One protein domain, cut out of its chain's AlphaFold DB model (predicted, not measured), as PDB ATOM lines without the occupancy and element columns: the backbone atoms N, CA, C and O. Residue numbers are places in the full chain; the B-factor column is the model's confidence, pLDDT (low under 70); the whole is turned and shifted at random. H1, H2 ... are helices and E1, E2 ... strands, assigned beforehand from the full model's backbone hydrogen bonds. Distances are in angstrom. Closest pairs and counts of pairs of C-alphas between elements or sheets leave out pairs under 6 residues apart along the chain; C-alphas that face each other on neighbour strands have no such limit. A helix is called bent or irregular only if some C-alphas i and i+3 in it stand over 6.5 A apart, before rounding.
ATOM      1  N   SER A   3       6.545  22.478  -0.304       84.31
ATOM      2  CA  SER A   3       7.694  23.333  -0.634       84.31
ATOM      3  C   SER A   3       8.895  22.494  -1.071       84.31
ATOM      4  O   SER A   3       9.010  21.314  -0.729       84.31
ATOM      5  N   ALA A   4       9.809  23.083  -1.843       84.25
ATOM      6  CA  ALA A   4      11.043  22.400  -2.217       84.25
ATOM      7  C   ALA A   4      11.991  22.281  -1.010       84.25
ATOM      8  O   ALA A   4      12.193  23.254  -0.280       84.25
ATOM      9  N   ILE A   5      12.634  21.119  -0.834       83.56
ATOM     10  CA  ILE A   5      13.638  20.880   0.225       83.56
ATOM     11  C   ILE A   5      14.717  21.972   0.208       83.56
ATOM     12  O   ILE A   5      15.073  22.504   1.253       83.56
ATOM     13  N   THR A   6      15.189  22.360  -0.979       80.94
ATOM     14  CA  THR A   6      16.243  23.372  -1.172       80.94
ATOM     15  C   THR A   6      15.824  24.795  -0.805       80.94
ATOM     16  O   THR A   6      16.681  25.649  -0.596       80.94
ATOM     17  N   GLU A   7      14.522  25.075  -0.764       83.69
ATOM     18  CA  GLU A   7      13.984  26.376  -0.354       83.69
ATOM     19  C   GLU A   7      13.693  26.399   1.149       83.69
ATOM     20  O   GLU A   7      13.927  27.409   1.812       83.69
ATOM     21  N   ALA A   8      13.220  25.275   1.694       84.56
ATOM     22  CA  ALA A   8      12.876  25.138   3.105       84.56
ATOM     23  C   ALA A   8      14.091  24.880   4.014       84.56
ATOM     24  O   ALA A   8      14.063  25.236   5.191       84.56
ATOM     25  N   ILE A   9      15.152  24.258   3.488       85.62
ATOM     26  CA  ILE A   9      16.380  23.916   4.212       85.62
ATOM     27  C   ILE A   9      17.569  24.464   3.425       85.62
ATOM     28  O   ILE A   9      18.094  23.834   2.509       85.62
ATOM     29  N   THR A  10      17.998  25.670   3.785       85.19
ATOM     30  CA  THR A  10      19.050  26.401   3.063       85.19
ATOM     31  C   THR A  10      20.438  26.248   3.681       85.19
ATOM     32  O   THR A  10      21.435  26.567   3.036       85.19
ATOM     33  N   THR A  11      20.529  25.771   4.927       84.25
ATOM     34  CA  THR A  11      21.794  25.593   5.652       84.25
ATOM     35  C   THR A  11      21.793  24.307   6.476       84.25
ATOM     36  O   THR A  11      20.735  23.818   6.876       84.25
ATOM     37  N   ILE A  12      22.989  23.784   6.770       83.56
ATOM     38  CA  ILE A  12      23.165  22.622   7.658       83.56
ATOM     39  C   ILE A  12      22.624  22.930   9.058       83.56
ATOM     40  O   ILE A  12      21.854  22.140   9.583       83.56
ATOM     41  N   ALA A  13      22.917  24.111   9.613       86.00
ATOM     42  CA  ALA A  13      22.423  24.513  10.933       86.00
ATOM     43  C   ALA A  13      20.883  24.523  11.021       86.00
ATOM     44  O   ALA A  13      20.302  24.166  12.050       86.00
ATOM     45  N   LEU A  14      20.204  24.905   9.931       87.56
ATOM     46  CA  LEU A  14      18.747  24.835   9.848       87.56
ATOM     47  C   LEU A  14      18.256  23.382   9.811       87.56
ATOM     48  O   LEU A  14      17.274  23.065  10.476       87.56
ATOM     49  N   ALA A  15      18.946  22.499   9.084       87.50
ATOM     50  CA  ALA A  15      18.643  21.069   9.084       87.50
ATOM     51  C   ALA A  15      18.838  20.447  10.480       87.50
ATOM     52  O   ALA A  15      17.954  19.748  10.970       87.50
ATOM     53  N   GLU A  16      19.952  20.747  11.149       89.06
ATOM     54  CA  GLU A  16      20.256  20.275  12.506       89.06
ATOM     55  C   GLU A  16      19.165  20.674  13.497       89.06
ATOM     56  O   GLU A  16      18.603  19.819  14.178       89.06
ATOM     57  N   THR A  17      18.795  21.955  13.505       89.62
ATOM     58  CA  THR A  17      17.760  22.480  14.404       89.62
ATOM     59  C   THR A  17      16.389  21.869  14.109       89.62
ATOM     60  O   THR A  17      15.662  21.495  15.024       89.62
ATOM     61  N   ARG A  18      16.016  21.771  12.827       87.00
ATOM     62  CA  ARG A  18      14.666  21.376  12.411       87.00
ATOM     63  C   ARG A  18      14.403  19.877  12.548       87.00
ATOM     64  O   ARG A  18      13.280  19.490  12.855       87.00
ATOM     65  N   PHE A  19      15.415  19.047  12.310       86.38
ATOM     66  CA  PHE A  19      15.290  17.586  12.348       86.38
ATOM     67  C   PHE A  19      15.975  16.959  13.564       86.38
ATOM     68  O   PHE A  19      16.087  15.737  13.629       86.38
ATOM     69  N   ASN A  20      16.422  17.780  14.522       87.44
ATOM     70  CA  ASN A  20      17.159  17.345  15.707       87.44
ATOM     71  C   ASN A  20      18.368  16.462  15.339       87.44
ATOM     72  O   ASN A  20      18.599  15.410  15.938       87.44
ATOM     73  N   LEU A  21      19.104  16.872  14.300       88.56
ATOM     74  CA  LEU A  21      20.315  16.181  13.864       88.56
ATOM     75  C   LEU A  21      21.499  16.705  14.665       88.56
ATOM     76  O   LEU A  21      21.610  17.902  14.923       88.56
ATOM     77  N   SER A  22      22.411  15.804  14.999       84.75
ATOM     78  CA  SER A  22      23.679  16.138  15.632       84.75
ATOM     79  C   SER A  22      24.828  15.716  14.731       84.75
ATOM     80  O   SER A  22      24.879  14.561  14.299       84.75
ATOM     81  N   LEU A  23      25.775  16.624  14.495       84.00
ATOM     82  CA  LEU A  23      27.066  16.258  13.928       84.00
ATOM     83  C   LEU A  23      27.757  15.249  14.853       84.00
ATOM     84  O   LEU A  23      27.857  15.466  16.060       84.00
ATOM     85  N   THR A  24      28.253  14.159  14.274       85.62
ATOM     86  CA  THR A  24      29.107  13.203  14.978       85.62
ATOM     87  C   THR A  24      30.551  13.381  14.524       85.62
ATOM     88  O   THR A  24      30.845  13.348  13.330       85.62
ATOM     89  N   GLU A  25      31.452  13.587  15.485       85.62
ATOM     90  CA  GLU A  25      32.906  13.533  15.270       85.62
ATOM     91  C   GLU A  25      33.479  12.158  15.642       85.62
ATOM     92  O   GLU A  25      34.683  11.921  15.525       85.62
ATOM     93  N   ASP A  26      32.622  11.242  16.097       85.94
ATOM     94  CA  ASP A  26      33.025   9.891  16.430       85.94
ATOM     95  C   ASP A  26      33.377   9.132  15.151       85.94
ATOM     96  O   ASP A  26      32.511   8.709  14.381       85.94
ATOM     97  N   GLY A  27      34.678   8.936  14.938       78.94
ATOM     98  CA  GLY A  27      35.181   8.133  13.833       78.94
ATOM     99  C   GLY A  27      34.597   6.721  13.834       78.94
ATOM    100  O   GLY A  27      34.414   6.153  12.767       78.94
ATOM    101  N   SER A  28      34.229   6.169  14.989       81.94
ATOM    102  CA  SER A  28      33.669   4.822  15.101       81.94
ATOM    103  C   SER A  28      32.157   4.736  14.873       81.94
ATOM    104  O   SER A  28      31.608   3.640  14.934       81.94
ATOM    105  N   PHE A  29      31.482   5.850  14.550       81.50
ATOM    106  CA  PHE A  29      30.030   5.884  14.332       81.50
ATOM    107  C   PHE A  29      29.563   4.942  13.211       81.50
ATOM    108  O   PHE A  29      28.506   4.324  13.312       81.50
ATOM    109  N   PHE A  30      30.383   4.796  12.172       78.38
ATOM    110  CA  PHE A  30      30.270   3.715  11.200       78.38
ATOM    111  C   PHE A  30      31.532   2.858  11.354       78.38
ATOM    112  O   PHE A  30      32.601   3.279  10.936       78.38
ATOM    113  N   PRO A  31      31.518   1.701  12.014       75.62
ATOM    114  CA  PRO A  31      32.716   0.860  12.086       75.62
ATOM    115  C   PRO A  31      32.972   0.080  10.781       75.62
ATOM    116  O   PRO A  31      34.109  -0.315  10.505       75.62
ATOM    117  N   GLU A  32      31.945  -0.107   9.944       75.75
ATOM    118  CA  GLU A  32      31.958  -0.982   8.760       75.75
ATOM    119  C   GLU A  32      32.861  -0.479   7.620       75.75
ATOM    120  O   GLU A  32      33.333  -1.270   6.811       75.75
ATOM    121  N   TRP A  33      33.128   0.829   7.546       74.81
ATOM    122  CA  TRP A  33      34.055   1.425   6.566       74.81
ATOM    123  C   TRP A  33      35.503   1.496   7.071       74.81
ATOM    124  O   TRP A  33      36.367   1.985   6.349       74.81
ATOM    125  N   GLN A  34      35.786   1.050   8.300       74.31
ATOM    126  CA  GLN A  34      37.123   1.130   8.908       74.31
ATOM    127  C   GLN A  34      37.752  -0.231   9.177       74.31
ATOM    128  O   GLN A  34      38.977  -0.352   9.166       74.31
ATOM    129  N   SER A  35      36.927  -1.247   9.413       76.94
ATOM    130  CA  SER A  35      37.378  -2.587   9.786       76.94
ATOM    131  C   SER A  35      37.103  -3.580   8.659       76.94
ATOM    132  O   SER A  35      36.126  -3.439   7.933       76.94
ATOM    133  N   ASP A  36      37.978  -4.574   8.503       78.44
ATOM    134  CA  ASP A  36      37.808  -5.706   7.576       78.44
ATOM    135  C   ASP A  36      37.578  -5.342   6.093       78.44
ATOM    136  O   ASP A  36      37.013  -6.119   5.320       78.44
ATOM    137  N   LEU A  37      38.076  -4.178   5.660       81.25
ATOM    138  CA  LEU A  37      38.050  -3.793   4.252       81.25
ATOM    139  C   LEU A  37      38.932  -4.722   3.413       81.25
ATOM    140  O   LEU A  37      40.129  -4.893   3.669       81.25
ATOM    141  N   LEU A  38      38.355  -5.265   2.345       82.81
ATOM    142  CA  LEU A  38      39.108  -6.034   1.366       82.81
ATOM    143  C   LEU A  38      40.099  -5.127   0.632       82.81
ATOM    144  O   LEU A  38      39.771  -4.027   0.185       82.81
ATOM    145  N   ALA A  39      41.330  -5.609   0.478       86.06
ATOM    146  CA  ALA A  39      42.309  -4.924  -0.347       86.06
ATOM    147  C   ALA A  39      41.862  -4.954  -1.813       86.06
ATOM    148  O   ALA A  39      41.514  -6.011  -2.339       86.06
ATOM    149  N   LEU A  40      41.956  -3.805  -2.488       88.06
ATOM    150  CA  LEU A  40      41.674  -3.714  -3.919       88.06
ATOM    151  C   LEU A  40      42.570  -4.675  -4.711       88.06
ATOM    152  O   LEU A  40      43.802  -4.682  -4.559       88.06
ATOM    153  N   SER A  41      41.949  -5.431  -5.608       91.50
ATOM    154  CA  SER A  41      42.612  -6.285  -6.583       91.50
ATOM    155  C   SER A  41      43.460  -5.466  -7.562       91.50
ATOM    156  O   SER A  41      43.279  -4.261  -7.757       91.50
ATOM    157  N   SER A  42      44.400  -6.131  -8.239       93.88
ATOM    158  CA  SER A  42      45.206  -5.494  -9.289       93.88
ATOM    159  C   SER A  42      44.350  -4.953 -10.438       93.88
ATOM    160  O   SER A  42      44.716  -3.950 -11.049       93.88
ATOM    161  N   HIS A  43      43.219  -5.603 -10.726       92.19
ATOM    162  CA  HIS A  43      42.290  -5.157 -11.757       92.19
ATOM    163  C   HIS A  43      41.575  -3.868 -11.340       92.19
ATOM    164  O   HIS A  43      41.593  -2.902 -12.096       92.19
ATOM    165  N   GLU A  44      41.026  -3.813 -10.123       91.69
ATOM    166  CA  GLU A  44      40.351  -2.614  -9.604       91.69
ATOM    167  C   GLU A  44      41.302  -1.420  -9.533       91.69
ATOM    168  O   GLU A  44      40.957  -0.332  -9.988       91.69
ATOM    169  N   LYS A  45      42.537  -1.623  -9.049       93.94
ATOM    170  CA  LYS A  45      43.564  -0.568  -9.023       93.94
ATOM    171  C   LYS A  45      43.843  -0.013 -10.417       93.94
ATOM    172  O   LYS A  45      43.829   1.198 -10.602       93.94
ATOM    173  N   LYS A  46      44.025  -0.893 -11.406       95.69
ATOM    174  CA  LYS A  46      44.244  -0.479 -12.795       95.69
ATOM    175  C   LYS A  46      43.050   0.306 -13.345       95.69
ATOM    176  O   LYS A  46      43.243   1.351 -13.962       95.69
ATOM    177  N   SER A  47      41.829  -0.163 -13.098       94.25
ATOM    178  CA  SER A  47      40.604   0.525 -13.519       94.25
ATOM    179  C   SER A  47      40.481   1.916 -12.884       94.25
ATOM    180  O   SER A  47      40.126   2.874 -13.571       94.25
ATOM    181  N   LEU A  48      40.840   2.057 -11.604       95.00
ATOM    182  CA  LEU A  48      40.870   3.345 -10.904       95.00
ATOM    183  C   LEU A  48      41.956   4.284 -11.447       95.00
ATOM    184  O   LEU A  48      41.700   5.478 -11.612       95.00
ATOM    185  N   ASP A  49      43.139   3.764 -11.772       96.19
ATOM    186  CA  ASP A  49      44.221   4.550 -12.374       96.19
ATOM    187  C   ASP A  49      43.822   5.086 -13.756       96.19
ATOM    188  O   ASP A  49      43.997   6.275 -14.039       96.19
ATOM    189  N   GLU A  50      43.221   4.246 -14.603       95.19
ATOM    190  CA  GLU A  50      42.703   4.661 -15.912       95.19
ATOM    191  C   GLU A  50      41.601   5.718 -15.777       95.19
ATOM    192  O   GLU A  50      41.594   6.719 -16.501       95.19
ATOM    193  N   LEU A  51      40.679   5.524 -14.832       94.81
ATOM    194  CA  LEU A  51      39.604   6.468 -14.551       94.81
ATOM    195  C   LEU A  51      40.158   7.830 -14.118       94.81
ATOM    196  O   LEU A  51      39.769   8.871 -14.655       94.81
ATOM    197  N   ARG A  52      41.130   7.820 -13.201       93.00
ATOM    198  CA  ARG A  52      41.837   9.017 -12.741       93.00
ATOM    199  C   ARG A  52      42.529   9.730 -13.898       93.00
ATOM    200  O   ARG A  52      42.405  10.949 -14.012       93.00
ATOM    201  N   GLN A  53      43.244   9.006 -14.757       94.62
ATOM    202  CA  GLN A  53      43.924   9.591 -15.916       94.62
ATOM    203  C   GLN A  53      42.938  10.273 -16.872       94.62
ATOM    204  O   GLN A  53      43.166  11.416 -17.271       94.62
ATOM    205  N   ARG A  54      41.814   9.617 -17.190       91.88
ATOM    206  CA  ARG A  54      40.760  10.177 -18.056       91.88
ATOM    207  C   ARG A  54      40.144  11.434 -17.449       91.88
ATOM    208  O   ARG A  54      40.007  12.440 -18.143       91.88
ATOM    209  N   TYR A  55      39.833  11.405 -16.154       89.88
ATOM    210  CA  TYR A  55      39.316  12.570 -15.440       89.88
ATOM    211  C   TYR A  55      40.304  13.745 -15.467       89.88
ATOM    212  O   TYR A  55      39.914  14.867 -15.789       89.88
ATOM    213  N   LEU A  56      41.588  13.500 -15.177       90.44
ATOM    214  CA  LEU A  56      42.621  14.541 -15.193       90.44
ATOM    215  C   LEU A  56      42.811  15.144 -16.588       90.44
ATOM    216  O   LEU A  56      42.908  16.364 -16.708       90.44
ATOM    217  N   TYR A  57      42.812  14.314 -17.634       91.06
ATOM    218  CA  TYR A  57      42.889  14.779 -19.017       91.06
ATOM    219  C   TYR A  57      41.717  15.707 -19.362       91.06
ATOM    220  O   TYR A  57      41.932  16.838 -19.793       91.06
ATOM    221  N   GLN A  58      40.483  15.284 -19.090       87.62
ATOM    222  CA  GLN A  58      39.291  16.075 -19.405       87.62
ATOM    223  C   GLN A  58      39.221  17.361 -18.575       87.62
ATOM    224  O   GLN A  58      38.908  18.431 -19.093       87.62
ATOM    225  N   ARG A  59      39.601  17.296 -17.294       84.94
ATOM    226  CA  ARG A  59      39.702  18.476 -16.427       84.94
ATOM    227  C   ARG A  59      40.768  19.464 -16.903       84.94
ATOM    228  O   ARG A  59      40.618  20.661 -16.673       84.94
ATOM    229  N   SER A  60      41.836  18.998 -17.551       87.44
ATOM    230  CA  SER A  60      42.885  19.886 -18.064       87.44
ATOM    231  C   SER A  60      42.394  20.789 -19.204       87.44
ATOM    232  O   SER A  60      42.904  21.895 -19.363       87.44
ATOM    233  N   ALA A  61      41.363  20.359 -19.945       83.19
ATOM    234  CA  ALA A  61      40.765  21.113 -21.045       83.19
ATOM    235  C   ALA A  61      39.779  22.209 -20.590       83.19
ATOM    236  O   ALA A  61      39.358  23.026 -21.408       83.19
ATOM    237  N   GLY A  62      39.403  22.257 -19.304       80.12
ATOM    238  CA  GLY A  62      38.531  23.302 -18.772       80.12
ATOM    239  C   GLY A  62      37.597  22.842 -17.657       80.12
ATOM    240  O   GLY A  62      37.821  21.852 -16.961       80.12
ATOM    241  N   GLN A  63      36.529  23.611 -17.440       78.12
ATOM    242  CA  GLN A  63      35.526  23.257 -16.443       78.12
ATOM    243  C   GLN A  63      34.653  22.107 -16.949       78.12
ATOM    244  O   GLN A  63      33.999  22.231 -17.978       78.12
ATOM    245  N   LEU A  64      34.607  21.014 -16.189       79.25
ATOM    246  CA  LEU A  64      33.649  19.938 -16.425       79.25
ATOM    247  C   LEU A  64      32.276  20.350 -15.896       79.25
ATOM    248  O   LEU A  64      32.174  20.843 -14.769       79.25
ATOM    249  N   LEU A  65      31.252  20.151 -16.725       81.38
ATOM    250  CA  LEU A  65      29.857  20.241 -16.309       81.38
ATOM    251  C   LEU A  65      29.523  19.058 -15.398       81.38
ATOM    252  O   LEU A  65      30.156  18.005 -15.483       81.38
ATOM    253  N   GLU A  66      28.504  19.218 -14.563       75.19
ATOM    254  CA  GLU A  66      28.038  18.187 -13.633       75.19
ATOM    255  C   GLU A  66      27.770  16.853 -14.331       75.19
ATOM    256  O   GLU A  66      28.407  15.857 -14.003       75.19
ATOM    257  N   GLY A  67      26.958  16.852 -15.393       77.12
ATOM    258  CA  GLY A  67      26.680  15.636 -16.161       77.12
ATOM    259  C   GLY A  67      27.940  14.971 -16.732       77.12
ATOM    260  O   GLY A  67      28.008  13.747 -16.832       77.12
ATOM    261  N   THR A  68      28.979  15.752 -17.047       81.94
ATOM    262  CA  THR A  68      30.272  15.218 -17.495       81.94
ATOM    263  C   THR A  68      31.035  14.549 -16.353       81.94
ATOM    264  O   THR A  68      31.628  13.497 -16.565       81.94
ATOM    265  N   VAL A  69      31.013  15.119 -15.144       82.88
ATOM    266  CA  VAL A  69      31.608  14.493 -13.951       82.88
ATOM    267  C   VAL A  69      30.851  13.220 -13.582       82.88
ATOM    268  O   VAL A  69      31.483  12.195 -13.326       82.88
ATOM    269  N   THR A  70      29.519  13.249 -13.629       83.88
ATOM    270  CA  THR A  70      28.684  12.073 -13.374       83.88
ATOM    271  C   THR A  70      29.037  10.945 -14.337       83.88
ATOM    272  O   THR A  70      29.366   9.846 -13.900       83.88
ATOM    273  N   LEU A  71      29.086  11.232 -15.640       84.69
ATOM    274  CA  LEU A  71      29.401  10.238 -16.665       84.69
ATOM    275  C   LEU A  71      30.841   9.716 -16.586       84.69
ATOM    276  O   LEU A  71      31.072   8.521 -16.757       84.69
ATOM    277  N   LEU A  72      31.821  10.602 -16.390       86.75
ATOM    278  CA  LEU A  72      33.238  10.243 -16.487       86.75
ATOM    279  C   LEU A  72      33.847   9.732 -15.192       86.75
ATOM    280  O   LEU A  72      34.922   9.149 -15.259       86.75
ATOM    281  N   LEU A  73      33.237  10.004 -14.040       85.94
ATOM    282  CA  LEU A  73      33.811   9.676 -12.739       85.94
ATOM    283  C   LEU A  73      32.823   8.902 -11.874       85.94
ATOM    284  O   LEU A  73      33.134   7.788 -11.468       85.94
ATOM    285  N   VAL A  74      31.638   9.460 -11.621       85.44
ATOM    286  CA  VAL A  74      30.693   8.883 -10.652       85.44
ATOM    287  C   VAL A  74      30.160   7.535 -11.134       85.44
ATOM    288  O   VAL A  74      30.321   6.543 -10.431       85.44
ATOM    289  N   SER A  75      29.595   7.459 -12.342       86.50
ATOM    290  CA  SER A  75      29.034   6.205 -12.856       86.50
ATOM    291  C   SER A  75      30.088   5.094 -12.981       86.50
ATOM    292  O   SER A  75      29.834   3.985 -12.513       86.50
ATOM    293  N   PRO A  76      31.301   5.338 -13.521       90.88
ATOM    294  CA  PRO A  76      32.345   4.316 -13.537       90.88
ATOM    295  C   PRO A  76      32.809   3.883 -12.139       90.88
ATOM    296  O   PRO A  76      33.066   2.699 -11.946       90.88
ATOM    297  N   LEU A  77      32.899   4.796 -11.162       89.31
ATOM    298  CA  LEU A  77      33.232   4.426  -9.778       89.31
ATOM    299  C   LEU A  77      32.173   3.500  -9.179       89.31
ATOM    300  O   LEU A  77      32.527   2.497  -8.565       89.31
ATOM    301  N   LEU A  78      30.891   3.808  -9.394       87.00
ATOM    302  CA  LEU A  78      29.793   2.958  -8.939       87.00
ATOM    303  C   LEU A  78      29.851   1.567  -9.583       87.00
ATOM    304  O   LEU A  78      29.613   0.576  -8.898       87.00
ATOM    305  N   ALA A  79      30.230   1.483 -10.863       89.50
ATOM    306  CA  ALA A  79      30.441   0.205 -11.541       89.50
ATOM    307  C   ALA A  79      31.609  -0.590 -10.947       89.50
ATOM    308  O   ALA A  79      31.452  -1.770 -10.661       89.50
ATOM    309  N   ILE A  80      32.768   0.048 -10.734       89.75
ATOM    310  CA  ILE A  80      33.949  -0.612 -10.149       89.75
ATOM    311  C   ILE A  80      33.636  -1.140  -8.744       89.75
ATOM    312  O   ILE A  80      34.093  -2.218  -8.387       89.75
ATOM    313  N   ALA A  81      32.835  -0.407  -7.971       86.06
ATOM    314  CA  ALA A  81      32.413  -0.808  -6.632       86.06
ATOM    315  C   ALA A  81      31.235  -1.809  -6.609       86.06
ATOM    316  O   ALA A  81      30.754  -2.148  -5.531       86.06
ATOM    317  N   GLY A  82      30.754  -2.278  -7.769       87.00
ATOM    318  CA  GLY A  82      29.696  -3.291  -7.863       87.00
ATOM    319  C   GLY A  82      28.287  -2.791  -7.525       87.00
ATOM    320  O   GLY A  82      27.376  -3.592  -7.332       87.00
ATOM    321  N   PHE A  83      28.051  -1.473  -7.474       85.62
ATOM    322  CA  PHE A  83      26.736  -0.919  -7.108       85.62
ATOM    323  C   PHE A  83      25.634  -1.175  -8.148       85.62
ATOM    324  O   PHE A  83      24.452  -0.996  -7.848       85.62
ATOM    325  N   TYR A  84      26.007  -1.582  -9.362       85.75
ATOM    326  CA  TYR A  84      25.072  -1.986 -10.415       85.75
ATOM    327  C   TYR A  84      24.746  -3.485 -10.401       85.75
ATOM    328  O   TYR A  84      23.864  -3.910 -11.149       85.75
ATOM    329  N   ASP A  85      25.425  -4.274  -9.567       88.19
ATOM    330  CA  ASP A  85      25.294  -5.726  -9.551       88.19
ATOM    331  C   ASP A  85      24.250  -6.200  -8.518       88.19
ATOM    332  O   ASP A  85      24.019  -5.542  -7.498       88.19
ATOM    333  N   PRO A  86      23.590  -7.355  -8.735       84.38
ATOM    334  CA  PRO A  86      22.649  -7.911  -7.766       84.38
ATOM    335  C   PRO A  86      23.275  -8.103  -6.370       84.38
ATOM    336  O   PRO A  86      24.427  -8.524  -6.277       84.38
ATOM    337  N   PRO A  87      22.517  -7.889  -5.274       86.25
ATOM    338  CA  PRO A  87      21.084  -7.571  -5.206       86.25
ATOM    339  C   PRO A  87      20.763  -6.067  -5.300       86.25
ATOM    340  O   PRO A  87      19.607  -5.683  -5.100       86.25
ATOM    341  N   LEU A  88      21.758  -5.219  -5.570       82.69
ATOM    342  CA  LEU A  88      21.597  -3.771  -5.597       82.69
ATOM    343  C   LEU A  88      20.791  -3.340  -6.823       82.69
ATOM    344  O   LEU A  88      20.805  -3.970  -7.882       82.69
ATOM    345  N   ARG A  89      20.037  -2.252  -6.657       80.06
ATOM    346  CA  ARG A  89      19.302  -1.611  -7.747       80.06
ATOM    347  C   ARG A  89      19.570  -0.124  -7.717       80.06
ATOM    348  O   ARG A  89      19.351   0.522  -6.692       80.06
ATOM    349  N   VAL A  90      19.998   0.396  -8.857       79.00
ATOM    350  CA  VAL A  90      20.207   1.826  -9.039       79.00
ATOM    351  C   VAL A  90      18.961   2.452  -9.625       79.00
ATOM    352  O   VAL A  90      18.355   1.923 -10.559       79.00
ATOM    353  N   ARG A  91      18.594   3.593  -9.058       77.62
ATOM    354  CA  ARG A  91      17.566   4.476  -9.579       77.62
ATOM    355  C   ARG A  91      18.155   5.865  -9.775       77.62
ATOM    356  O   ARG A  91      19.047   6.272  -9.032       77.62
ATOM    357  N   VAL A  92      17.687   6.557 -10.800       73.19
ATOM    358  CA  VAL A  92      18.206   7.858 -11.230       73.19
ATOM    359  C   VAL A  92      17.048   8.845 -11.213       73.19
ATOM    360  O   VAL A  92      15.937   8.471 -11.580       73.19
ATOM    361  N   GLU A  93      17.306  10.079 -10.776       74.19
ATOM    362  CA  GLU A  93      16.292  11.140 -10.646       74.19
ATOM    363  C   GLU A  93      15.090  10.779  -9.749       74.19
ATOM    364  O   GLU A  93      13.959  11.211  -9.995       74.19
ATOM    365  N   GLU A  94      15.308  10.009  -8.683       77.12
ATOM    366  CA  GLU A  94      14.215   9.621  -7.787       77.12
ATOM    367  C   GLU A  94      13.668  10.837  -7.036       77.12
ATOM    368  O   GLU A  94      14.399  11.579  -6.370       77.12
ATOM    369  N   SER A  95      12.353  11.033  -7.129       77.94
ATOM    370  CA  SER A  95      11.639  12.018  -6.326       77.94
ATOM    371  C   SER A  95      11.529  11.545  -4.883       77.94
ATOM    372  O   SER A  95      11.072  10.436  -4.613       77.94
ATOM    373  N   VAL A  96      11.897  12.422  -3.954       80.44
ATOM    374  CA  VAL A  96      11.753  12.196  -2.516       80.44
ATOM    375  C   VAL A  96      10.783  13.204  -1.923       80.44
ATOM    376  O   VAL A  96      10.725  14.358  -2.348       80.44
ATOM    377  N   SER A  97      10.009  12.747  -0.945       81.69
ATOM    378  CA  SER A  97       9.063  13.562  -0.195       81.69
ATOM    379  C   SER A  97       9.236  13.259   1.286       81.69
ATOM    380  O   SER A  97       9.226  12.094   1.684       81.69
ATOM    381  N   LEU A  98       9.434  14.302   2.083       81.25
ATOM    382  CA  LEU A  98       9.582  14.240   3.529       81.25
ATOM    383  C   LEU A  98       8.386  14.947   4.151       81.25
ATOM    384  O   LEU A  98       8.153  16.128   3.893       81.25
ATOM    385  N   THR A  99       7.630  14.230   4.971       83.19
ATOM    386  CA  THR A  99       6.557  14.822   5.765       83.19
ATOM    387  C   THR A  99       7.127  15.260   7.107       83.19
ATOM    388  O   THR A  99       7.774  14.468   7.791       83.19
ATOM    389  N   VAL A 100       6.928  16.526   7.460       81.62
ATOM    390  CA  VAL A 100       7.496  17.179   8.647       81.62
ATOM    391  C   VAL A 100       6.384  17.913   9.396       81.62
ATOM    392  O   VAL A 100       5.315  18.143   8.830       81.62
ATOM    393  N   ASP A 101       6.647  18.283  10.652       79.50
ATOM    394  CA  ASP A 101       5.696  19.000  11.515       79.50
ATOM    395  C   ASP A 101       4.371  18.232  11.665       79.50
ATOM    396  O   ASP A 101       3.312  18.682  11.242       79.50
ATOM    397  N   ASP A 102       4.473  16.979  12.128       78.38
ATOM    398  CA  ASP A 102       3.351  16.056  12.365       78.38
ATOM    399  C   ASP A 102       2.344  15.895  11.204       78.38
ATOM    400  O   ASP A 102       1.207  15.468  11.400       78.38
ATOM    401  N   GLY A 103       2.769  16.164   9.963       75.38
ATOM    402  CA  GLY A 103       1.923  16.012   8.774       75.38
ATOM    403  C   GLY A 103       1.553  17.312   8.068       75.38
ATOM    404  O   GLY A 103       0.979  17.254   6.979       75.38
ATOM    405  N   GLU A 104       1.864  18.472   8.645       80.44
ATOM    406  CA  GLU A 104       1.404  19.763   8.123       80.44
ATOM    407  C   GLU A 104       2.260  20.288   6.954       80.44
ATOM    408  O   GLU A 104       1.767  21.011   6.067       80.44
ATOM    409  N   GLU A 105       3.524  19.865   6.886       85.19
ATOM    410  CA  GLU A 105       4.464  20.262   5.842       85.19
ATOM    411  C   GLU A 105       4.989  19.068   5.045       85.19
ATOM    412  O   GLU A 105       5.397  18.042   5.586       85.19
ATOM    413  N   ILE A 106       4.999  19.226   3.721       85.69
ATOM    414  CA  ILE A 106       5.583  18.261   2.796       85.69
ATOM    415  C   ILE A 106       6.742  18.944   2.079       85.69
ATOM    416  O   ILE A 106       6.554  19.923   1.353       85.69
ATOM    417  N   LEU A 107       7.941  18.405   2.270       85.62
ATOM    418  CA  LEU A 107       9.150  18.842   1.594       85.62
ATOM    419  C   LEU A 107       9.488  17.882   0.462       85.62
ATOM    420  O   LEU A 107       9.764  16.710   0.700       85.62
ATOM    421  N   SER A 108       9.509  18.379  -0.771       85.06
ATOM    422  CA  SER A 108       9.817  17.571  -1.955       85.06
ATOM    423  C   SER A 108      11.181  17.910  -2.554       85.06
ATOM    424  O   SER A 108      11.581  19.075  -2.582       85.06
ATOM    425  N   GLY A 109      11.877  16.910  -3.086       81.38
ATOM    426  CA  GLY A 109      13.147  17.076  -3.789       81.38
ATOM    427  C   GLY A 109      13.422  15.943  -4.774       81.38
ATOM    428  O   GLY A 109      12.586  15.064  -4.989       81.38
ATOM    429  N   ARG A 110      14.606  15.971  -5.385       75.50
ATOM    430  CA  ARG A 110      15.078  14.953  -6.326       75.50
ATOM    431  C   ARG A 110      16.498  14.542  -5.956       75.50
ATOM    432  O   ARG A 110      17.301  15.403  -5.613       75.50
ATOM    433  N   ILE A 111      16.780  13.245  -6.030       72.69
ATOM    434  CA  ILE A 111      18.116  12.678  -5.835       72.69
ATOM    435  C   ILE A 111      18.632  12.169  -7.183       72.69
ATOM    436  O   ILE A 111      17.950  11.391  -7.851       72.69
ATOM    437  N   ASP A 112      19.839  12.585  -7.569       69.69
ATOM    438  CA  ASP A 112      20.420  12.239  -8.873       69.69
ATOM    439  C   ASP A 112      20.705  10.743  -9.015       69.69
ATOM    440  O   ASP A 112      20.406  10.156 -10.053       69.69
ATOM    441  N   VAL A 113      21.227  10.099  -7.969       69.69
ATOM    442  CA  VAL A 113      21.462   8.651  -7.940       69.69
ATOM    443  C   VAL A 113      21.075   8.095  -6.574       69.69
ATOM    444  O   VAL A 113      21.534   8.579  -5.548       69.69
ATOM    445  N   LEU A 114      20.252   7.051  -6.547       69.31
ATOM    446  CA  LEU A 114      19.891   6.332  -5.327       69.31
ATOM    447  C   LEU A 114      20.203   4.845  -5.500       69.31
ATOM    448  O   LEU A 114      19.719   4.205  -6.437       69.31
ATOM    449  N   VAL A 115      20.999   4.293  -4.582       66.31
ATOM    450  CA  VAL A 115      21.332   2.863  -4.525       66.31
ATOM    451  C   VAL A 115      20.746   2.277  -3.247       66.31
ATOM    452  O   VAL A 115      20.998   2.810  -2.178       66.31
ATOM    453  N   TRP A 116      19.954   1.204  -3.338       63.41
ATOM    454  CA  TRP A 116      19.149   0.724  -2.205       63.41
ATOM    455  C   TRP A 116      19.305  -0.780  -1.928       63.41
ATOM    456  O   TRP A 116      19.173  -1.592  -2.846       63.41
ATOM    457  N   LEU A 117      19.489  -1.151  -0.648       63.28
ATOM    458  CA  LEU A 117      19.385  -2.529  -0.139       63.28
ATOM    459  C   LEU A 117      18.899  -2.562   1.323       63.28
ATOM    460  O   LEU A 117      19.539  -1.977   2.187       63.28
TER     461      LEU A 117
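Overview. This is residues 3 to 117 of the 141 residues of an uncharacterized protein of Microcystis sp. 0824 (UniProt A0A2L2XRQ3). A long, bent strand hairpin, E1 and E2, has small H1 at one end and the helical hairpin H3 and H4 off the other; residues 24 to 39 stand free between H2 and H3. The 115 printed residues, mixed in class, run H1 H2 H3 H4 E1 E2, with an antiparallel sheet. The whole is loose, radius of gyration of the C-alphas 18.6 A, spanning 52 by 38 by 30 A.

Along the chain. E1 is residues 89 to 100, 27.6 A; E2 is 105 to 116, 25.7 A, ending at C-alpha 116 (19.149, 0.724, -2.205). H1 is 5 to 8, from C-alpha 5 (13.638, 20.880, 0.225); H2 is 12 to 19; H3 is 42 to 60, 27.0 A; H4 is 66 to 80, 20.0 A, only just irregular: C-alphas 72 and 75 are 6.9 A apart.

Arrangement. In the hairpin E1 and E2, N 96 and O 109 are 2.9 A apart, within hydrogen-bond range. E1 bends by 85 degrees at residue 92, E2 by 96 degrees at 113. The closest C-alphas of H1 and E2, Ile 5 and Leu 107, are 5.1 A apart. H4 and E2 are near each other, with 5 pairs of C-alphas within 10 A. H3 and H4 touch, closest C-alphas Tyr 55 and Leu 72 at 6.6 A, a shallow tilt of 7 degrees, opposite ways. H2 is apart from H1, H3, H4, E1 and E2. Every O i to N i+4 pair is within range in H2 and H3, 9 of 11 in H4; H1 is too short for one.

Size, cuts and confidence. The farthest C-alphas, Ser 42 and Glu 104, are 53.5 A apart. The printed part has no cut; the link H2 to H3 is long. Residues 112 to 117 have pLDDT under 70.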